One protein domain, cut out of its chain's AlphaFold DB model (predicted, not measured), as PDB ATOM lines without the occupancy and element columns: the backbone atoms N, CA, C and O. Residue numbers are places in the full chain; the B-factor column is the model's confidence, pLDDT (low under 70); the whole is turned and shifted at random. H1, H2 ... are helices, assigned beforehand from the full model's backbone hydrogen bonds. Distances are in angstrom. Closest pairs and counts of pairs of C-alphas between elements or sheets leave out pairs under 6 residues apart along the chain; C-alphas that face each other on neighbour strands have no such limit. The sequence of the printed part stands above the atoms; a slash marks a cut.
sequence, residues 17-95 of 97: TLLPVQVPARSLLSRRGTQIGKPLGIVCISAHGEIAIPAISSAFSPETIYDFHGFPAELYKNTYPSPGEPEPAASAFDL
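This is residues 17 to 95 of the 97 residues of an uncharacterized protein of Desulfobulbus sp (UniProt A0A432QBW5). This domain has little regular structure: it is a loose, open frame of winding loops with three short helices, H1, H2 and H3, set apart from one another. Residues 28 to 40, of which 28 to 33 belong to H1, stick out from the rest. The printed part has 79 residues, 25 of them in the helices, with no named strand; the class is all helix. The radius of gyration of the C-alphas is 15.2 A, and the spans are 40 by 33 by 22 A.

H1, residues 24 to 33, touches no helix. It is apart from H2, residues 73 to 77, and from H3, residues 86 to 95. H2 and H3 are apart too. In H1 every O i to N i+4 pair is within hydrogen-bond range; in H3 5 of 6 are, in H2 0 of 1, beside 2 of 2 O i to N i+3 pairs.

H1 begins at C-alpha 24 (-4.251, 43.964, 4.647) and is 14.3 A long. H2 measures 7.1 A. H3 measures 14.5 A and ends at C-alpha 95 (18.114, 14.780, 2.356).

The C-alphas farthest apart, of Gln 22 and Asp 94, are 40.6 A apart. The printed part has no cut. H1 to H2 is a long link of 39 residues. No printed residue is under pLDDT 70.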
ATOM      1  N   THR A  17       8.656  46.803   7.877       92.69
ATOM      2  CA  THR A  17       7.512  47.629   8.288       92.69
ATOM      3  C   THR A  17       6.183  46.874   8.365       92.69
ATOM      4  O   THR A  17       5.249  47.381   8.984       92.69
ATOM      5  N   LEU A  18       6.084  45.649   7.838       92.38
ATOM      6  CA  LEU A  18       4.921  44.774   8.035       92.38
ATOM      7  C   LEU A  18       4.640  44.492   9.528       92.38
ATOM      8  O   LEU A  18       3.499  44.219   9.915       92.38
ATOM      9  N   LEU A  19       5.671  44.560  10.377       87.88
ATOM     10  CA  LEU A  19       5.544  44.363  11.821       87.88
ATOM     11  C   LEU A  19       4.821  45.526  12.533       87.88
ATOM     12  O   LEU A  19       3.888  45.243  13.285       87.88
ATOM     13  N   PRO A  20       5.193  46.802  12.340       90.44
ATOM     14  CA  PRO A  20       4.511  47.921  12.995       90.44
ATOM     15  C   PRO A  20       3.293  48.457  12.230       90.44
ATOM     16  O   PRO A  20       2.428  49.078  12.844       90.44
ATOM     17  N   VAL A  21       3.201  48.260  10.910       91.38
ATOM     18  CA  VAL A  21       2.164  48.907  10.088       91.38
ATOM     19  C   VAL A  21       0.963  47.990   9.876       91.38
ATOM     20  O   VAL A  21       1.083  46.848   9.428       91.38
ATOM     21  N   GLN A  22      -0.232  48.524  10.130       92.38
ATOM     22  CA  GLN A  22      -1.477  47.829   9.840       92.38
ATOM     23  C   GLN A  22      -1.813  47.908   8.346       92.38
ATOM     24  O   GLN A  22      -2.295  48.922   7.849       92.38
ATOM     25  N   VAL A  23      -1.583  46.805   7.636       94.19
ATOM     26  CA  VAL A  23      -1.916  46.624   6.215       94.19
ATOM     27  C   VAL A  23      -2.705  45.326   6.007       94.19
ATOM     28  O   VAL A  23      -2.586  44.410   6.827       94.19
ATOM     29  N   PRO A  24      -3.479  45.181   4.911       94.94
ATOM     30  CA  PRO A  24      -4.251  43.964   4.647       94.94
ATOM     31  C   PRO A  24      -3.421  42.673   4.704       94.94
ATOM     32  O   PRO A  24      -3.889  41.670   5.239       94.94
ATOM     33  N   ALA A  25      -2.170  42.717   4.230       93.38
ATOM     34  CA  ALA A  25      -1.246  41.586   4.286       93.38
ATOM     35  C   ALA A  25      -0.970  41.121   5.727       93.38
ATOM     36  O   ALA A  25      -1.032  39.925   6.005       93.38
ATOM     37  N   ARG A  26      -0.750  42.051   6.668       93.06
ATOM     38  CA  ARG A  26      -0.534  41.739   8.089       93.06
ATOM     39  C   ARG A  26      -1.755  41.039   8.680       93.06
ATOM     40  O   ARG A  26      -1.628  39.972   9.270       93.06
ATOM     41  N   SER A  27      -2.945  41.604   8.474       93.81
ATOM     42  CA  SER A  27      -4.202  41.025   8.965       93.81
ATOM     43  C   SER A  27      -4.457  39.625   8.405       93.81
ATOM     44  O   SER A  27      -4.877  38.729   9.139       93.81
ATOM     45  N   LEU A  28      -4.181  39.426   7.112       93.31
ATOM     46  CA  LEU A  28      -4.313  38.130   6.455       93.31
ATOM     47  C   LEU A  28      -3.380  37.088   7.080       93.31
ATOM     48  O   LEU A  28      -3.846  35.997   7.407       93.31
ATOM     49  N   LEU A  29      -2.097  37.420   7.251       92.25
ATOM     50  CA  LEU A  29      -1.096  36.508   7.810       92.25
ATOM     51  C   LEU A  29      -1.404  36.158   9.267       92.25
ATOM     52  O   LEU A  29      -1.416  34.976   9.608       92.25
ATOM     53  N   SER A  30      -1.768  37.144  10.092       91.81
ATOM     54  CA  SER A  30      -2.176  36.901  11.482       91.81
ATOM     55  C   SER A  30      -3.394  35.981  11.569       91.81
ATOM     56  O   SER A  30      -3.400  35.038  12.356       91.81
ATOM     57  N   ARG A  31      -4.416  36.200  10.728       93.69
ATOM     58  CA  ARG A  31      -5.602  35.329  10.684       93.69
ATOM     59  C   ARG A  31      -5.273  33.936  10.148       93.69
ATOM     60  O   ARG A  31      -5.826  32.961  10.636       93.69
ATOM     61  N   ARG A  32      -4.422  33.815   9.127       90.94
ATOM     62  CA  ARG A  32      -4.048  32.504   8.573       90.94
ATOM     63  C   ARG A  32      -3.236  31.685   9.566       90.94
ATOM     64  O   ARG A  32      -3.505  30.493   9.688       90.94
ATOM     65  N   GLY A  33      -2.327  32.317  10.307       89.69
ATOM     66  CA  GLY A  33      -1.519  31.655  11.332       89.69
ATOM     67  C   GLY A  33      -2.351  30.938  12.397       89.69
ATOM     68  O   GLY A  33      -1.954  29.880  12.866       89.69
ATOM     69  N   THR A  34      -3.549  31.441  12.723       90.88
ATOM     70  CA  THR A  34      -4.449  30.780  13.686       90.88
ATOM     71  C   THR A  34      -5.285  29.644  13.087       90.88
ATOM     72  O   THR A  34      -5.898  28.888  13.834       90.88
ATOM     73  N   GLN A  35      -5.324  29.500  11.757       90.88
ATOM     74  CA  GLN A  35      -6.187  28.543  11.047       90.88
ATOM     75  C   GLN A  35      -5.455  27.297  10.545       90.88
ATOM     76  O   GLN A  35      -6.105  26.313  10.209       90.88
ATOM     77  N   ILE A  36      -4.126  27.346  10.447       87.00
ATOM     78  CA  ILE A  36      -3.317  26.265   9.865       87.00
ATOM     79  C   ILE A  36      -3.110  25.104  10.853       87.00
ATOM     80  O   ILE A  36      -2.782  24.006  10.426       87.00
ATOM     81  N   GLY A  37      -3.355  25.314  12.152       88.50
ATOM     82  CA  GLY A  37      -3.025  24.357  13.211       88.50
ATOM     83  C   GLY A  37      -1.591  24.540  13.721       88.50
ATOM     84  O   GLY A  37      -0.913  25.498  13.350       88.50
ATOM     85  N   LYS A  38      -1.129  23.638  14.597       88.75
ATOM     86  CA  LYS A  38       0.220  23.690  15.182       88.75
ATOM     87  C   LYS A  38       1.080  22.540  14.636       88.75
ATOM     88  O   LYS A  38       0.884  21.411  15.086       88.75
ATOM     89  N   PRO A  39       2.007  22.797  13.697       89.50
ATOM     90  CA  PRO A  39       2.927  21.767  13.232       89.50
ATOM     91  C   PRO A  39       3.911  21.378  14.343       89.50
ATOM     92  O   PRO A  39       4.136  22.142  15.284       89.50
ATOM     93  N   LEU A  40       4.516  20.193  14.211       88.44
ATOM     94  CA  LEU A  40       5.605  19.758  15.094       88.44
ATOM     95  C   LEU A  40       6.888  20.567  14.862       88.44
ATOM     96  O   LEU A  40       7.609  20.826  15.810       88.44
ATOM     97  N   GLY A  41       7.126  21.004  13.624       88.25
ATOM     98  CA  GLY A  41       8.254  21.842  13.234       88.25
ATOM     99  C   GLY A  41       8.019  22.462  11.857       88.25
ATOM    100  O   GLY A  41       7.109  22.055  11.130       88.25
ATOM    101  N   ILE A  42       8.816  23.470  11.504       90.81
ATOM    102  CA  ILE A  42       8.732  24.176  10.219       90.81
ATOM    103  C   ILE A  42      10.121  24.194   9.585       90.81
ATOM    104  O   ILE A  42      11.076  24.659  10.199       90.81
ATOM    105  N   VAL A  43      10.213  23.753   8.331       91.38
ATOM    106  CA  VAL A  43      11.383  24.014   7.486       91.38
ATOM    107  C   VAL A  43      11.148  25.339   6.766       91.38
ATOM    108  O   VAL A  43      10.220  25.456   5.965       91.38
ATOM    109  N   CYS A  44      11.955  26.353   7.081       92.75
ATOM    110  CA  CYS A  44      11.858  27.684   6.486       92.75
ATOM    111  C   CYS A  44      12.941  27.872   5.419       92.75
ATOM    112  O   CYS A  44      14.124  27.689   5.700       92.75
ATOM    113  N   ILE A  45      12.538  28.274   4.213       92.56
ATOM    114  CA  ILE A  45      13.442  28.666   3.128       92.56
ATOM    115  C   ILE A  45      13.261  30.168   2.920       92.56
ATOM    116  O   ILE A  45      12.156  30.622   2.620       92.56
ATOM    117  N   SER A  46      14.330  30.939   3.113       92.69
ATOM    118  CA  SER A  46      14.298  32.401   3.024       92.69
ATOM    119  C   SER A  46      14.926  32.893   1.725       92.69
ATOM    120  O   SER A  46      15.984  32.409   1.331       92.69
ATOM    121  N   ALA A  47      14.319  33.913   1.112       92.44
ATOM    122  CA  ALA A  47      14.902  34.620  -0.029       92.44
ATOM    123  C   ALA A  47      16.234  35.307   0.320       92.44
ATOM    124  O   ALA A  47      17.074  35.471  -0.549       92.44
ATOM    125  N   HIS A  48      16.444  35.657   1.593       92.31
ATOM    126  CA  HIS A  48      17.681  36.273   2.080       92.31
ATOM    127  C   HIS A  48      18.793  35.248   2.376       92.31
ATOM    128  O   HIS A  48      19.917  35.618   2.707       92.31
ATOM    129  N   GLY A  49      18.496  33.947   2.269       86.44
ATOM    130  CA  GLY A  49      19.461  32.857   2.441       86.44
ATOM    131  C   GLY A  49      20.343  32.653   1.208       86.44
ATOM    132  O   GLY A  49      20.428  31.539   0.698       86.44
ATOM    133  N   GLU A  50      20.961  33.718   0.701       87.81
ATOM    134  CA  GLU A  50      21.797  33.679  -0.502       87.81
ATOM    135  C   GLU A  50      23.179  33.093  -0.183       87.81
ATOM    136  O   GLU A  50      24.136  33.800   0.135       87.81
ATOM    137  N   ILE A  51      23.279  31.767  -0.253       89.50
ATOM    138  CA  ILE A  51      24.513  31.019  -0.000       89.50
ATOM    139  C   ILE A  51      24.850  30.118  -1.189       89.50
ATOM    140  O   ILE A  51      23.973  29.526  -1.813       89.50
ATOM    141  N   ALA A  52      26.141  30.007  -1.509       91.12
ATOM    142  CA  ALA A  52      26.609  29.245  -2.672       91.12
ATOM    143  C   ALA A  52      26.429  27.724  -2.522       91.12
ATOM    144  O   ALA A  52      26.332  27.010  -3.516       91.12
ATOM    145  N   ILE A  53      26.413  27.233  -1.282       90.69
ATOM    146  CA  ILE A  53      26.255  25.820  -0.941       90.69
ATOM    147  C   ILE A  53      25.041  25.716  -0.017       90.69
ATOM    148  O   ILE A  53      24.995  26.474   0.956       90.69
ATOM    149  N   PRO A  54      24.079  24.808  -0.275       88.75
ATOM    150  CA  PRO A  54      22.954  24.594   0.625       88.75
ATOM    151  C   PRO A  54      23.428  24.316   2.054       88.75
ATOM    152  O   PRO A  54      24.270  23.450   2.288       88.75
ATOM    153  N   ALA A  55      22.876  25.053   3.011       91.25
ATOM    154  CA  ALA A  55      23.170  24.895   4.426       91.25
ATOM    155  C   ALA A  55      21.878  24.969   5.239       91.25
ATOM    156  O   ALA A  55      20.896  25.590   4.830       91.25
ATOM    157  N   ILE A  56      21.902  24.340   6.409       92.19
ATOM    158  CA  ILE A  56      20.801  24.338   7.367       92.19
ATOM    159  C   ILE A  56      21.347  24.820   8.709       92.19
ATOM    160  O   ILE A  56      22.422  24.401   9.136       92.19
ATOM    161  N   SER A  57      20.606  25.705   9.378       91.12
ATOM    162  CA  SER A  57      20.925  26.102  10.751       91.12
ATOM    163  C   SER A  57      20.559  24.981  11.724       91.12
ATOM    164  O   SER A  57      19.424  24.506  11.725       91.12
ATOM    165  N   SER A  58      21.507  24.590  12.575       93.31
ATOM    166  CA  SER A  58      21.338  23.585  13.635       93.31
ATOM    167  C   SER A  58      21.580  24.166  15.035       93.31
ATOM    168  O   SER A  58      21.840  23.430  15.985       93.31
ATOM    169  N   ALA A  59      21.520  25.492  15.189       93.50
ATOM    170  CA  ALA A  59      21.681  26.135  16.490       93.50
ATOM    171  C   ALA A  59      20.482  25.821  17.400       93.50
ATOM    172  O   ALA A  59      19.348  25.999  16.978       93.50
ATOM    173  N   PHE A  60      20.720  25.427  18.657       94.06
ATOM    174  CA  PHE A  60      19.658  25.183  19.654       94.06
ATOM    175  C   PHE A  60      18.841  26.439  19.992       94.06
ATOM    176  O   PHE A  60      17.657  26.355  20.311       94.06
ATOM    177  N   SER A  61      19.479  27.607  19.939       93.94
ATOM    178  CA  SER A  61      18.842  28.907  20.132       93.94
ATOM    179  C   SER A  61      19.409  29.869  19.087       93.94
ATOM    180  O   SER A  61      20.431  30.507  19.336       93.94
ATOM    181  N   PRO A  62      18.829  29.901  17.873       92.38
ATOM    182  CA  PRO A  62      19.254  30.818  16.830       92.38
ATOM    183  C   PRO A  62      19.087  32.269  17.280       92.38
ATOM    184  O   PRO A  62      18.040  32.660  17.801       92.38
ATOM    185  N   GLU A  63      20.114  33.077  17.042       92.75
ATOM    186  CA  GLU A  63      20.027  34.519  17.242       92.75
ATOM    187  C   GLU A  63      19.124  35.160  16.180       92.75
ATOM    188  O   GLU A  63      19.008  34.680  15.049       92.75
ATOM    189  N   THR A  64      18.483  36.277  16.533       93.19
ATOM    190  CA  THR A  64      17.765  37.090  15.545       93.19
ATOM    191  C   THR A  64      18.775  37.863  14.704       93.19
ATOM    192  O   THR A  64      19.485  38.721  15.222       93.19
ATOM    193  N   ILE A  65      18.816  37.573  13.405       92.06
ATOM    194  CA  ILE A  65      19.656  38.286  12.440       92.06
ATOM    195  C   ILE A  65      18.843  39.438  11.844       92.06
ATOM    196  O   ILE A  65      17.732  39.231  11.357       92.06
ATOM    197  N   TYR A  66      19.402  40.649  11.869       94.06
ATOM    198  CA  TYR A  66      18.830  41.828  11.214       94.06
ATOM    199  C   TYR A  66      19.548  42.070   9.886       94.06
ATOM    200  O   TYR A  66      20.557  42.770   9.827       94.06
ATOM    201  N   ASP A  67      19.024  41.488   8.816       92.06
ATOM    202  CA  ASP A  67      19.563  41.557   7.452       92.06
ATOM    203  C   ASP A  67      19.015  42.745   6.633       92.06
ATOM    204  O   ASP A  67      19.026  42.740   5.402       92.06
ATOM    205  N   PHE A  68      18.545  43.791   7.318       93.12
ATOM    206  CA  PHE A  68      18.025  45.022   6.728       93.12
ATOM    207  C   PHE A  68      18.631  46.270   7.385       93.12
ATOM    208  O   PHE A  68      18.953  46.304   8.574       93.12
ATOM    209  N   HIS A  69      18.730  47.355   6.619       94.44
ATOM    210  CA  HIS A  69      19.357  48.615   7.034       94.44
ATOM    211  C   HIS A  69      18.542  49.842   6.602       94.44
ATOM    212  O   HIS A  69      17.784  49.785   5.637       94.44
ATOM    213  N   GLY A  70      18.708  50.958   7.322       95.44
ATOM    214  CA  GLY A  70      18.041  52.236   7.025       95.44
ATOM    215  C   GLY A  70      16.623  52.380   7.590       95.44
ATOM    216  O   GLY A  70      15.914  53.317   7.233       95.44
ATOM    217  N   PHE A  71      16.204  51.471   8.471       94.75
ATOM    218  CA  PHE A  71      14.881  51.481   9.097       94.75
ATOM    219  C   PHE A  71      14.905  52.111  10.505       94.75
ATOM    220  O   PHE A  71      15.975  52.251  11.100       94.75
ATOM    221  N   PRO A  72      13.743  52.491  11.075       94.12
ATOM    222  CA  PRO A  72      13.667  52.988  12.449       94.12
ATOM    223  C   PRO A  72      14.263  52.022  13.485       94.12
ATOM    224  O   PRO A  72      14.048  50.813  13.415       94.12
ATOM    225  N   ALA A  73      14.943  52.571  14.499       94.25
ATOM    226  CA  ALA A  73      15.638  51.812  15.547       94.25
ATOM    227  C   ALA A  73      14.743  50.809  16.303       94.25
ATOM    228  O   ALA A  73      15.223  49.797  16.803       94.25
ATOM    229  N   GLU A  74      13.438  51.069  16.385       93.50
ATOM    230  CA  GLU A  74      12.471  50.179  17.033       93.50
ATOM    231  C   GLU A  74      12.377  48.807  16.357       93.50
ATOM    232  O   GLU A  74      12.162  47.808  17.039       93.50
ATOM    233  N   LEU A  75      12.604  48.728  15.041       94.06
ATOM    234  CA  LEU A  75      12.574  47.453  14.323       94.06
ATOM    235  C   LEU A  75      13.720  46.523  14.737       94.06
ATOM    236  O   LEU A  75      13.516  45.314  14.802       94.06
ATOM    237  N   TYR A  76      14.869  47.089  15.108       94.88
ATOM    238  CA  TYR A  76      16.040  46.358  15.602       94.88
ATOM    239  C   TYR A  76      15.903  45.899  17.059       94.88
ATOM    240  O   TYR A  76      16.779  45.212  17.572       94.88
ATOM    241  N   LYS A  77      14.822  46.284  17.752       93.94
ATOM    242  CA  LYS A  77      14.511  45.796  19.106       93.94
ATOM    243  C   LYS A  77      13.628  44.549  19.091       93.94
ATOM    244  O   LYS A  77      13.476  43.903  20.123       93.94
ATOM    245  N   ASN A  78      13.021  44.219  17.950       92.38
ATOM    246  CA  ASN A  78      12.168  43.042  17.827       92.38
ATOM    247  C   ASN A  78      13.031  41.789  17.735       92.38
ATOM    248  O   ASN A  78      13.783  41.635  16.778       92.38
ATOM    249  N   THR A  79      12.895  40.882  18.694       94.00
ATOM    250  CA  THR A  79      13.584  39.587  18.691       94.00
ATOM    251  C   THR A  79      12.614  38.461  18.363       94.00
ATOM    252  O   THR A  79      11.466  38.480  18.812       94.00
ATOM    253  N   TYR A  80      13.090  37.442  17.653       92.19
ATOM    254  CA  TYR A  80      12.368  36.200  17.395       92.19
ATOM    255  C   TYR A  80      13.183  35.004  17.920       92.19
ATOM    256  O   TYR A  80      13.932  34.389  17.160       92.19
ATOM    257  N   PRO A  81      13.088  34.682  19.226       92.00
ATOM    258  CA  PRO A  81      13.840  33.589  19.842       92.00
ATOM    259  C   PRO A  81      13.185  32.241  19.516       92.00
ATOM    260  O   PRO A  81      12.553  31.615  20.369       92.00
ATOM    261  N   SER A  82      13.283  31.811  18.257       90.88
ATOM    262  CA  SER A  82      12.796  30.490  17.853       90.88
ATOM    263  C   SER A  82      13.558  29.402  18.619       90.88
ATOM    264  O   SER A  82      14.781  29.491  18.712       90.88
ATOM    265  N   PRO A  83      12.896  28.352  19.134       91.69
ATOM    266  CA  PRO A  83      13.615  27.154  19.542       91.69
ATOM    267  C   PRO A  83      14.235  26.518  18.295       91.69
ATOM    268  O   PRO A  83      13.590  26.440  17.246       91.69
ATOM    269  N   GLY A  84      15.495  26.111  18.389       91.31
ATOM    270  CA  GLY A  84      16.137  25.316  17.354       91.31
ATOM    271  C   GLY A  84      16.013  23.824  17.631       91.31
ATOM    272  O   GLY A  84      15.959  23.401  18.784       91.31
ATOM    273  N   GLU A  85      16.008  23.022  16.567       93.31
ATOM    274  CA  GLU A  85      15.896  21.563  16.641       93.31
ATOM    275  C   GLU A  85      17.039  20.894  15.856       93.31
ATOM    276  O   GLU A  85      16.883  20.589  14.671       93.31
ATOM    277  N   PRO A  86      18.212  20.677  16.485       94.12
ATOM    278  CA  PRO A  86      19.411  20.232  15.766       94.12
ATOM    279  C   PRO A  86      19.295  18.827  15.164       94.12
ATOM    280  O   PRO A  86      19.830  18.581  14.089       94.12
ATOM    281  N   GLU A  87      18.568  17.922  15.825       93.88
ATOM    282  CA  GLU A  87      18.347  16.545  15.356       93.88
ATOM    283  C   GLU A  87      17.495  16.502  14.065       93.88
ATOM    284  O   GLU A  87      17.956  15.966  13.048       93.88
ATOM    285  N   PRO A  88      16.301  17.134  14.011       92.56
ATOM    286  CA  PRO A  88      15.587  17.337  12.752       92.56
ATOM    287  C   PRO A  88      16.390  18.099  11.696       92.56
ATOM    288  O   PRO A  88      16.310  17.753  10.519       92.56
ATOM    289  N   ALA A  89      17.177  19.107  12.088       93.62
ATOM    290  CA  ALA A  89      18.017  19.859  11.156       93.62
ATOM    291  C   ALA A  89      19.074  18.966  10.480       93.62
ATOM    292  O   ALA A  89      19.243  19.042   9.263       93.62
ATOM    293  N   ALA A  90      19.734  18.083  11.236       93.62
ATOM    294  CA  ALA A  90      20.676  17.103  10.697       93.62
ATOM    295  C   ALA A  90      19.982  16.113   9.747       93.62
ATOM    296  O   ALA A  90      20.446  15.897   8.629       93.62
ATOM    297  N   SER A  91      18.813  15.599  10.146       92.94
ATOM    298  CA  SER A  91      18.007  14.712   9.295       92.94
ATOM    299  C   SER A  91      17.591  15.383   7.981       92.94
ATOM    300  O   SER A  91      17.615  14.754   6.928       92.94
ATOM    301  N   ALA A  92      17.224  16.668   8.018       92.25
ATOM    302  CA  ALA A  92      16.888  17.434   6.821       92.25
ATOM    303  C   ALA A  92      18.116  17.684   5.933       92.25
ATOM    304  O   ALA A  92      18.006  17.637   4.708       92.25
ATOM    305  N   PHE A  93      19.287  17.918   6.534       93.12
ATOM    306  CA  PHE A  93      20.539  18.118   5.804       93.12
ATOM    307  C   PHE A  93      20.935  16.864   5.016       93.12
ATOM    308  O   PHE A  93      21.326  16.956   3.853       93.12
ATOM    309  N   ASP A  94      20.730  15.684   5.604       93.56
ATOM    310  CA  ASP A  94      20.965  14.398   4.944       93.56
ATOM    311  C   ASP A  94      20.100  14.155   3.694       93.56
ATOM    312  O   ASP A  94      20.454  13.312   2.869       93.56
ATOM    313  N   LEU A  95      18.989  14.881   3.531       92.19
ATOM    314  CA  LEU A  95      18.114  14.780   2.356       92.19
ATOM    315  C   LEU A  95      18.547  15.679   1.193       92.19
ATOM    316  O   LEU A  95      18.087  15.469   0.072       92.19
TER     317      LEU A  95